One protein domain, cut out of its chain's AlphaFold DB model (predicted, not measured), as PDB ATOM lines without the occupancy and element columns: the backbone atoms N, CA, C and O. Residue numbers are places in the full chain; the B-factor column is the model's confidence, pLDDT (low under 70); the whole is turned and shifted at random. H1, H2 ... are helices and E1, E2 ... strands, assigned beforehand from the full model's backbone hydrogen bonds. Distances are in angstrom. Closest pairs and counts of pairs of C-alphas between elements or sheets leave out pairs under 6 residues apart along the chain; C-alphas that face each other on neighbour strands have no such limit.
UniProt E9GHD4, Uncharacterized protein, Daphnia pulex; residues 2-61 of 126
ATOM      1  N   SER A   2      16.574 -19.887  -1.876       46.03
ATOM      2  CA  SER A   2      16.477 -18.497  -2.339       46.03
ATOM      3  C   SER A   2      17.855 -17.837  -2.241       46.03
ATOM      4  O   SER A   2      18.465 -17.861  -1.172       46.03
ATOM      5  N   GLN A   3      18.379 -17.317  -3.353       52.81
ATOM      6  CA  GLN A   3      19.556 -16.453  -3.343       52.81
ATOM      7  C   GLN A   3      19.071 -15.036  -3.028       52.81
ATOM      8  O   GLN A   3      18.344 -14.436  -3.813       52.81
ATOM      9  N   LEU A   4      19.457 -14.506  -1.867       57.56
ATOM     10  CA  LEU A   4      19.202 -13.122  -1.452       57.56
ATOM     11  C   LEU A   4      20.100 -12.141  -2.238       57.56
ATOM     12  O   LEU A   4      20.840 -11.361  -1.651       57.56
ATOM     13  N   SER A   5      20.096 -12.203  -3.573       64.62
ATOM     14  CA  SER A   5      20.904 -11.333  -4.444       64.62
ATOM     15  C   SER A   5      20.307  -9.935  -4.642       64.62
ATOM     16  O   SER A   5      20.956  -9.082  -5.239       64.62
ATOM     17  N   HIS A   6      19.097  -9.689  -4.133       71.06
ATOM     18  CA  HIS A   6      18.322  -8.468  -4.381       71.06
ATOM     19  C   HIS A   6      17.757  -7.876  -3.084       71.06
ATOM     20  O   HIS A   6      16.568  -7.587  -2.983       71.06
ATOM     21  N   ILE A   7      18.597  -7.736  -2.054       80.12
ATOM     22  CA  ILE A   7      18.241  -6.936  -0.875       80.12
ATOM     23  C   ILE A   7      18.651  -5.495  -1.158       80.12
ATOM     24  O   ILE A   7      19.839  -5.175  -1.172       80.12
ATOM     25  N   HIS A   8      17.664  -4.626  -1.354       82.19
ATOM     26  CA  HIS A   8      17.881  -3.195  -1.516       82.19
ATOM     27  C   HIS A   8      17.417  -2.483  -0.241       82.19
ATOM     28  O   HIS A   8      16.248  -2.609   0.125       82.19
ATOM     29  N   PRO A   9      18.312  -1.787   0.485       84.19
ATOM     30  CA  PRO A   9      17.905  -1.032   1.659       84.19
ATOM     31  C   PRO A   9      16.979   0.102   1.223       84.19
ATOM     32  O   PRO A   9      17.355   0.928   0.395       84.19
ATOM     33  N   PHE A  10      15.774   0.129   1.786       82.69
ATOM     34  CA  PHE A  10      14.772   1.141   1.463       82.69
ATOM     35  C   PHE A  10      14.935   2.409   2.313       82.69
ATOM     36  O   PHE A  10      14.906   3.516   1.786       82.69
ATOM     37  N   ALA A  11      15.170   2.260   3.622       83.44
ATOM     38  CA  ALA A  11      15.339   3.386   4.536       83.44
ATOM     39  C   ALA A  11      16.256   3.050   5.722       83.44
ATOM     40  O   ALA A  11      16.332   1.904   6.170       83.44
ATOM     41  N   VAL A  12      16.928   4.078   6.250       85.75
ATOM     42  CA  VAL A  12      17.661   4.041   7.522       85.75
ATOM     43  C   VAL A  12      17.186   5.220   8.359       85.75
ATOM     44  O   VAL A  12      17.385   6.370   7.977       85.75
ATOM     45  N   CYS A  13      16.564   4.928   9.497       82.00
ATOM     46  CA  CYS A  13      15.875   5.919  10.320       82.00
ATOM     47  C   CYS A  13      16.442   5.917  11.744       82.00
ATOM     48  O   CYS A  13      16.920   4.891  12.238       82.00
ATOM     49  N   LYS A  14      16.365   7.055  12.434       84.25
ATOM     50  CA  LYS A  14      16.631   7.147  13.872       84.25
ATOM     51  C   LYS A  14      15.362   6.822  14.650       84.25
ATOM     52  O   LYS A  14      14.251   7.004  14.172       84.25
ATOM     53  N   THR A  15      15.525   6.417  15.907       81.06
ATOM     54  CA  THR A  15      14.389   6.169  16.809       81.06
ATOM     55  C   THR A  15      13.488   7.396  16.976       81.06
ATOM     56  O   THR A  15      12.286   7.231  17.136       81.06
ATOM     57  N   LEU A  16      14.038   8.614  16.906       82.62
ATOM     58  CA  LEU A  16      13.241   9.847  16.954       82.62
ATOM     59  C   LEU A  16      12.279   9.951  15.762       82.62
ATOM     60  O   LEU A  16      11.101  10.208  15.977       82.62
ATOM     61  N   ASP A  17      12.741   9.626  14.553       74.06
ATOM     62  CA  ASP A  17      11.910   9.636  13.338       74.06
ATOM     63  C   ASP A  17      10.740   8.631  13.441       74.06
ATOM     64  O   ASP A  17       9.667   8.831  12.876       74.06
ATOM     65  N   VAL A  18      10.935   7.544  14.199       73.44
ATOM     66  CA  VAL A  18       9.887   6.554  14.496       73.44
ATOM     67  C   VAL A  18       8.884   7.089  15.514       73.44
ATOM     68  O   VAL A  18       7.688   6.884  15.356       73.44
ATOM     69  N   VAL A  19       9.342   7.778  16.558       73.50
ATOM     70  CA  VAL A  19       8.458   8.297  17.616       73.50
ATOM     71  C   VAL A  19       7.600   9.460  17.114       73.50
ATOM     72  O   VAL A  19       6.454   9.587  17.538       73.50
ATOM     73  N   GLU A  20       8.137  10.299  16.228       81.31
ATOM     74  CA  GLU A  20       7.450  11.504  15.750       81.31
ATOM     75  C   GLU A  20       6.379  11.220  14.686       81.31
ATOM     76  O   GLU A  20       5.349  11.889  14.682       81.31
ATOM     77  N   ASP A  21       6.589  10.231  13.808       76.44
ATOM     78  CA  ASP A  21       5.698   9.982  12.657       76.44
ATOM     79  C   ASP A  21       5.388   8.490  12.420       76.44
ATOM     80  O   ASP A  21       4.804   8.135  11.402       76.44
ATOM     81  N   ASN A  22       5.783   7.584  13.325       76.69
ATOM     82  CA  ASN A  22       5.549   6.133  13.229       76.69
ATOM     83  C   ASN A  22       5.877   5.543  11.842       76.69
ATOM     84  O   ASN A  22       5.063   4.850  11.237       76.69
ATOM     85  N   PHE A  23       7.066   5.859  11.316       78.81
ATOM     86  CA  PHE A  23       7.526   5.497   9.962       78.81
ATOM     87  C   PHE A  23       6.745   6.125   8.795       78.81
ATOM     88  O   PHE A  23       7.044   5.825   7.636       78.81
ATOM     89  N   GLY A  24       5.790   7.016   9.055       80.94
ATOM     90  CA  GLY A  24       4.927   7.616   8.045       80.94
ATOM     91  C   GLY A  24       5.695   8.274   6.898       80.94
ATOM     92  O   GLY A  24       5.320   8.108   5.742       80.94
ATOM     93  N   PHE A  25       6.805   8.954   7.180       80.62
ATOM     94  CA  PHE A  25       7.611   9.647   6.172       80.62
ATOM     95  C   PHE A  25       8.190   8.722   5.094       80.62
ATOM     96  O   PHE A  25       8.432   9.173   3.980       80.62
ATOM     97  N   VAL A  26       8.380   7.439   5.409       85.81
ATOM     98  CA  VAL A  26       8.887   6.412   4.487       85.81
ATOM     99  C   VAL A  26       7.741   5.556   3.957       85.81
ATOM    100  O   VAL A  26       7.645   5.324   2.754       85.81
ATOM    101  N   LEU A  27       6.837   5.118   4.838       86.31
ATOM    102  CA  LEU A  27       5.733   4.241   4.460       86.31
ATOM    103  C   LEU A  27       4.730   4.935   3.536       86.31
ATOM    104  O   LEU A  27       4.213   4.284   2.639       86.31
ATOM    105  N   ARG A  28       4.468   6.240   3.690       88.00
ATOM    106  CA  ARG A  28       3.519   6.945   2.811       88.00
ATOM    107  C   ARG A  28       3.969   6.945   1.354       88.00
ATOM    108  O   ARG A  28       3.144   6.698   0.486       88.00
ATOM    109  N   GLU A  29       5.246   7.209   1.080       88.19
ATOM    110  CA  GLU A  29       5.752   7.180  -0.300       88.19
ATOM    111  C   GLU A  29       5.819   5.748  -0.836       88.19
ATOM    112  O   GLU A  29       5.363   5.496  -1.947       88.19
ATOM    113  N   PHE A  30       6.258   4.789  -0.011       90.00
ATOM    114  CA  PHE A  30       6.232   3.369  -0.373       90.00
ATOM    115  C   PHE A  30       4.836   2.886  -0.779       90.00
ATOM    116  O   PHE A  30       4.685   2.188  -1.777       90.00
ATOM    117  N   MET A  31       3.810   3.255  -0.005       91.00
ATOM    118  CA  MET A  31       2.441   2.825  -0.275       91.00
ATOM    119  C   MET A  31       1.890   3.434  -1.564       91.00
ATOM    120  O   MET A  31       1.185   2.733  -2.275       91.00
ATOM    121  N   LYS A  32       2.253   4.674  -1.921       92.31
ATOM    122  CA  LYS A  32       1.864   5.257  -3.219       92.31
ATOM    123  C   LYS A  32       2.453   4.480  -4.394       92.31
ATOM    124  O   LYS A  32       1.745   4.193  -5.352       92.31
ATOM    125  N   GLU A  33       3.737   4.128  -4.316       91.94
ATOM    126  CA  GLU A  33       4.393   3.325  -5.357       91.94
ATOM    127  C   GLU A  33       3.790   1.918  -5.440       91.94
ATOM    128  O   GLU A  33       3.597   1.382  -6.530       91.94
ATOM    129  N   LEU A  34       3.453   1.321  -4.292       94.19
ATOM    130  CA  LEU A  34       2.786   0.023  -4.248       94.19
ATOM    131  C   LEU A  34       1.380   0.083  -4.862       94.19
ATOM    132  O   LEU A  34       1.036  -0.799  -5.639       94.19
ATOM    133  N   GLU A  35       0.601   1.127  -4.569       95.56
ATOM    134  CA  GLU A  35      -0.716   1.360  -5.178       95.56
ATOM    135  C   GLU A  35      -0.621   1.495  -6.706       95.56
ATOM    136  O   GLU A  35      -1.443   0.931  -7.427       95.56
ATOM    137  N   GLU A  36       0.401   2.190  -7.217       95.88
ATOM    138  CA  GLU A  36       0.654   2.287  -8.659       95.88
ATOM    139  C   GLU A  36       0.997   0.918  -9.264       95.88
ATOM    140  O   GLU A  36       0.420   0.527 -10.279       95.88
ATOM    141  N   LEU A  37       1.880   0.152  -8.617       96.19
ATOM    142  CA  LEU A  37       2.266  -1.194  -9.054       96.19
ATOM    143  C   LEU A  37       1.103  -2.195  -9.036       96.19
ATOM    144  O   LEU A  37       1.068  -3.085  -9.891       96.19
ATOM    145  N   GLU A  38       0.187  -2.069  -8.075       96.44
ATOM    146  CA  GLU A  38      -0.995  -2.925  -7.925       96.44
ATOM    147  C   GLU A  38      -2.165  -2.493  -8.824       96.44
ATOM    148  O   GLU A  38      -3.136  -3.237  -8.974       96.44
ATOM    149  N   SER A  39      -2.074  -1.317  -9.452       95.88
ATOM    150  CA  SER A  39      -3.082  -0.821 -10.387       95.88
ATOM    151  C   SER A  39      -3.085  -1.584 -11.721       95.88
ATOM    152  O   SER A  39      -2.109  -2.225 -12.118       95.88
ATOM    153  N   GLU A  40      -4.192  -1.476 -12.461       94.19
ATOM    154  CA  GLU A  40      -4.292  -2.049 -13.811       94.19
ATOM    155  C   GLU A  40      -3.302  -1.408 -14.796       94.19
ATOM    156  O   GLU A  40      -2.782  -2.098 -15.676       94.19
ATOM    157  N   GLU A  41      -3.016  -0.114 -14.619       93.88
ATOM    158  CA  GLU A  41      -2.095   0.653 -15.467       93.88
ATOM    159  C   GLU A  41      -0.623   0.324 -15.167       93.88
ATOM    160  O   GLU A  41       0.210   0.357 -16.075       93.88
ATOM    161  N   GLY A  42      -0.313  -0.054 -13.920       94.00
ATOM    162  CA  GLY A  42       1.040  -0.328 -13.443       94.00
ATOM    163  C   GLY A  42       1.946   0.906 -13.422       94.00
ATOM    164  O   GLY A  42       1.504   2.037 -13.607       94.00
ATOM    165  N   MET A  43       3.242   0.673 -13.218       94.31
ATOM    166  CA  MET A  43       4.275   1.708 -13.192       94.31
ATOM    167  C   MET A  43       5.077   1.705 -14.495       94.31
ATOM    168  O   MET A  43       5.665   0.686 -14.878       94.31
ATOM    169  N   LEU A  44       5.133   2.856 -15.168       94.06
ATOM    170  CA  LEU A  44       5.912   3.036 -16.392       94.06
ATOM    171  C   LEU A  44       7.375   3.342 -16.058       94.06
ATOM    172  O   LEU A  44       7.674   4.332 -15.396       94.06
ATOM    173  N   LEU A  45       8.297   2.526 -16.565       91.50
ATOM    174  CA  LEU A  45       9.726   2.745 -16.393       91.50
ATOM    175  C   LEU A  45      10.348   3.338 -17.652       91.50
ATOM    176  O   LEU A  45      10.175   2.827 -18.761       91.50
ATOM    177  N   ASP A  46      11.141   4.386 -17.455       89.62
ATOM    178  CA  ASP A  46      11.971   4.969 -18.503       89.62
ATOM    179  C   ASP A  46      13.300   4.207 -18.594       89.62
ATOM    180  O   ASP A  46      14.302   4.556 -17.964       89.62
ATOM    181  N   ILE A  47      13.279   3.089 -19.322       92.25
ATOM    182  CA  ILE A  47      14.465   2.272 -19.581       92.25
ATOM    183  C   ILE A  47      14.937   2.548 -21.015       92.25
ATOM    184  O   ILE A  47      14.158   2.352 -21.956       92.25
ATOM    185  N   PRO A  48      16.212   2.942 -21.214       90.12
ATOM    186  CA  PRO A  48      16.788   3.072 -22.547       90.12
ATOM    187  C   PRO A  48      16.556   1.796 -23.365       90.12
ATOM    188  O   PRO A  48      16.750   0.691 -22.867       90.12
ATOM    189  N   ASP A  49      16.114   1.959 -24.612       92.12
ATOM    190  CA  ASP A  49      15.788   0.877 -25.555       92.12
ATOM    191  C   ASP A  49      14.515   0.058 -25.247       92.12
ATOM    192  O   ASP A  49      14.152  -0.820 -26.031       92.12
ATOM    193  N   MET A  50      13.775   0.367 -24.173       90.69
ATOM    194  CA  MET A  50      12.497  -0.282 -23.845       90.69
ATOM    195  C   MET A  50      11.373   0.747 -23.694       90.69
ATOM    196  O   MET A  50      10.928   1.084 -22.598       90.69
ATOM    197  N   GLN A  51      10.889   1.242 -24.834       90.12
ATOM    198  CA  GLN A  51       9.791   2.204 -24.865       90.12
ATOM    199  C   GLN A  51       8.501   1.594 -24.294       90.12
ATOM    200  O   GLN A  51       8.107   0.488 -24.665       90.12
ATOM    201  N   ASN A  52       7.820   2.357 -23.436       89.12
ATOM    202  CA  ASN A  52       6.571   1.979 -22.770       89.12
ATOM    203  C   ASN A  52       6.668   0.716 -21.893       89.12
ATOM    204  O   ASN A  52       5.713  -0.057 -21.804       89.12
ATOM    205  N   PHE A  53       7.818   0.475 -21.261       94.62
ATOM    206  CA  PHE A  53       7.975  -0.673 -20.379       94.62
ATOM    207  C   PHE A  53       7.211  -0.467 -19.067       94.62
ATOM    208  O   PHE A  53       7.596   0.348 -18.235       94.62
ATOM    209  N   CYS A  54       6.117  -1.209 -18.893       94.25
ATOM    210  CA  CYS A  54       5.283  -1.165 -17.698       94.25
ATOM    211  C   CYS A  54       5.537  -2.389 -16.810       94.25
ATOM    212  O   CYS A  54       5.598  -3.526 -17.295       94.25
ATOM    213  N   ILE A  55       5.651  -2.150 -15.503       95.12
ATOM    214  CA  ILE A  55       5.712  -3.189 -14.478       95.12
ATOM    215  C   ILE A  55       4.470  -3.111 -13.597       95.12
ATOM    216  O   ILE A  55       4.056  -2.042 -13.162       95.12
ATOM    217  N   ARG A  56       3.923  -4.284 -13.280       96.12
ATOM    218  CA  ARG A  56       2.933  -4.470 -12.220       96.12
ATOM    219  C   ARG A  56       3.511  -5.383 -11.156       96.12
ATOM    220  O   ARG A  56       4.306  -6.277 -11.464       96.12
ATOM    221  N   GLY A  57       3.113  -5.165  -9.917       93.12
ATOM    222  CA  GLY A  57       3.638  -5.884  -8.769       93.12
ATOM    223  C   GLY A  57       2.643  -5.888  -7.626       93.12
ATOM    224  O   GLY A  57       1.669  -5.154  -7.639       93.12
ATOM    225  N   THR A  58       2.886  -6.744  -6.643       93.50
ATOM    226  CA  THR A  58       2.108  -6.772  -5.403       93.50
ATOM    227  C   THR A  58       3.005  -7.192  -4.251       93.50
ATOM    228  O   THR A  58       4.011  -7.892  -4.441       93.50
ATOM    229  N   LEU A  59       2.648  -6.770  -3.044       90.62
ATOM    230  CA  LEU A  59       3.367  -7.130  -1.834       90.62
ATOM    231  C   LEU A  59       2.919  -8.506  -1.328       90.62
ATOM    232  O   LEU A  59       1.885  -8.659  -0.685       90.62
ATOM    233  N   VAL A  60       3.744  -9.527  -1.565       89.12
ATOM    234  CA  VAL A  60       3.409 -10.910  -1.177       89.12
ATOM    235  C   VAL A  60       3.604 -11.168   0.320       89.12
ATOM    236  O   VAL A  60       2.872 -11.957   0.919       89.12
ATOM    237  N   SER A  61       4.608 -10.548   0.948       85.25
ATOM    238  CA  SER A  61       4.887 -10.771   2.369       85.25
ATOM    239  C   SER A  61       5.669  -9.634   3.010       85.25
ATOM    240  O   SER A  61       6.657  -9.169   2.443       85.25
TER     241      SER A  61
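This is residues 2 to 61 of the 126 residues of an uncharacterized protein of Daphnia pulex (UniProt E9GHD4). A long helix, H2, lies along the long axis of the domain, with the short helix H1 at one end of it and a two-stranded hairpin, E1 and E2, at the other. Residues 2 to 9 stick out from this loose frame, and residues 56 to 61 turn back from the hairpin. The printed part has 60 residues, with two named helices and two named strands in the order H1, H2, E1, E2; the sheet, E1 - E2, is antiparallel and the class is mixed, helices and strands. The whole is loose, with a radius of gyration of the C-alphas of 15.0 A, and only just elongated, spanning 43 by 28 by 24 A.

Start at residues 2 to 14, which hold no named element. Find C-alpha 15 at (14.389, 6.169, 16.809); there H1 begins, residues 15 to 21. H2, residues 24 to 38, runs 20.0 A from C-alpha 24 at (4.927, 7.616, 8.045). E1 is residues 43 to 47, 12.0 A long; E2, residues 50 to 55, 11.9 A long, ends at C-alpha 55 at (5.712, -3.189, -14.478).

H1 and H2 meet only through their link. Look next at Leu 37 in H2: its C-alpha is 5.4 A from that of Met 43, the closest pair of H2 and E1, and 6.7 A from that of Ile 55, the closest of H2 and E2. In the hairpin, N 43 and O 55 are within hydrogen-bond range at 2.8 A, as are N 50 and O 47 at 3.0 A. H1 is apart from E1 and E2. O i to N i+4 pairs are within range in 2 of 3 for H1 and 10 of 11 for H2.

The C-alphas farthest apart, of Val 19 and Asp 49, are 44.4 A apart. The printed part has no cut, and the three links between named elements are tight. Mean pLDDT of the printed part is 85.5; look for values under 70 at residues 2 to 5.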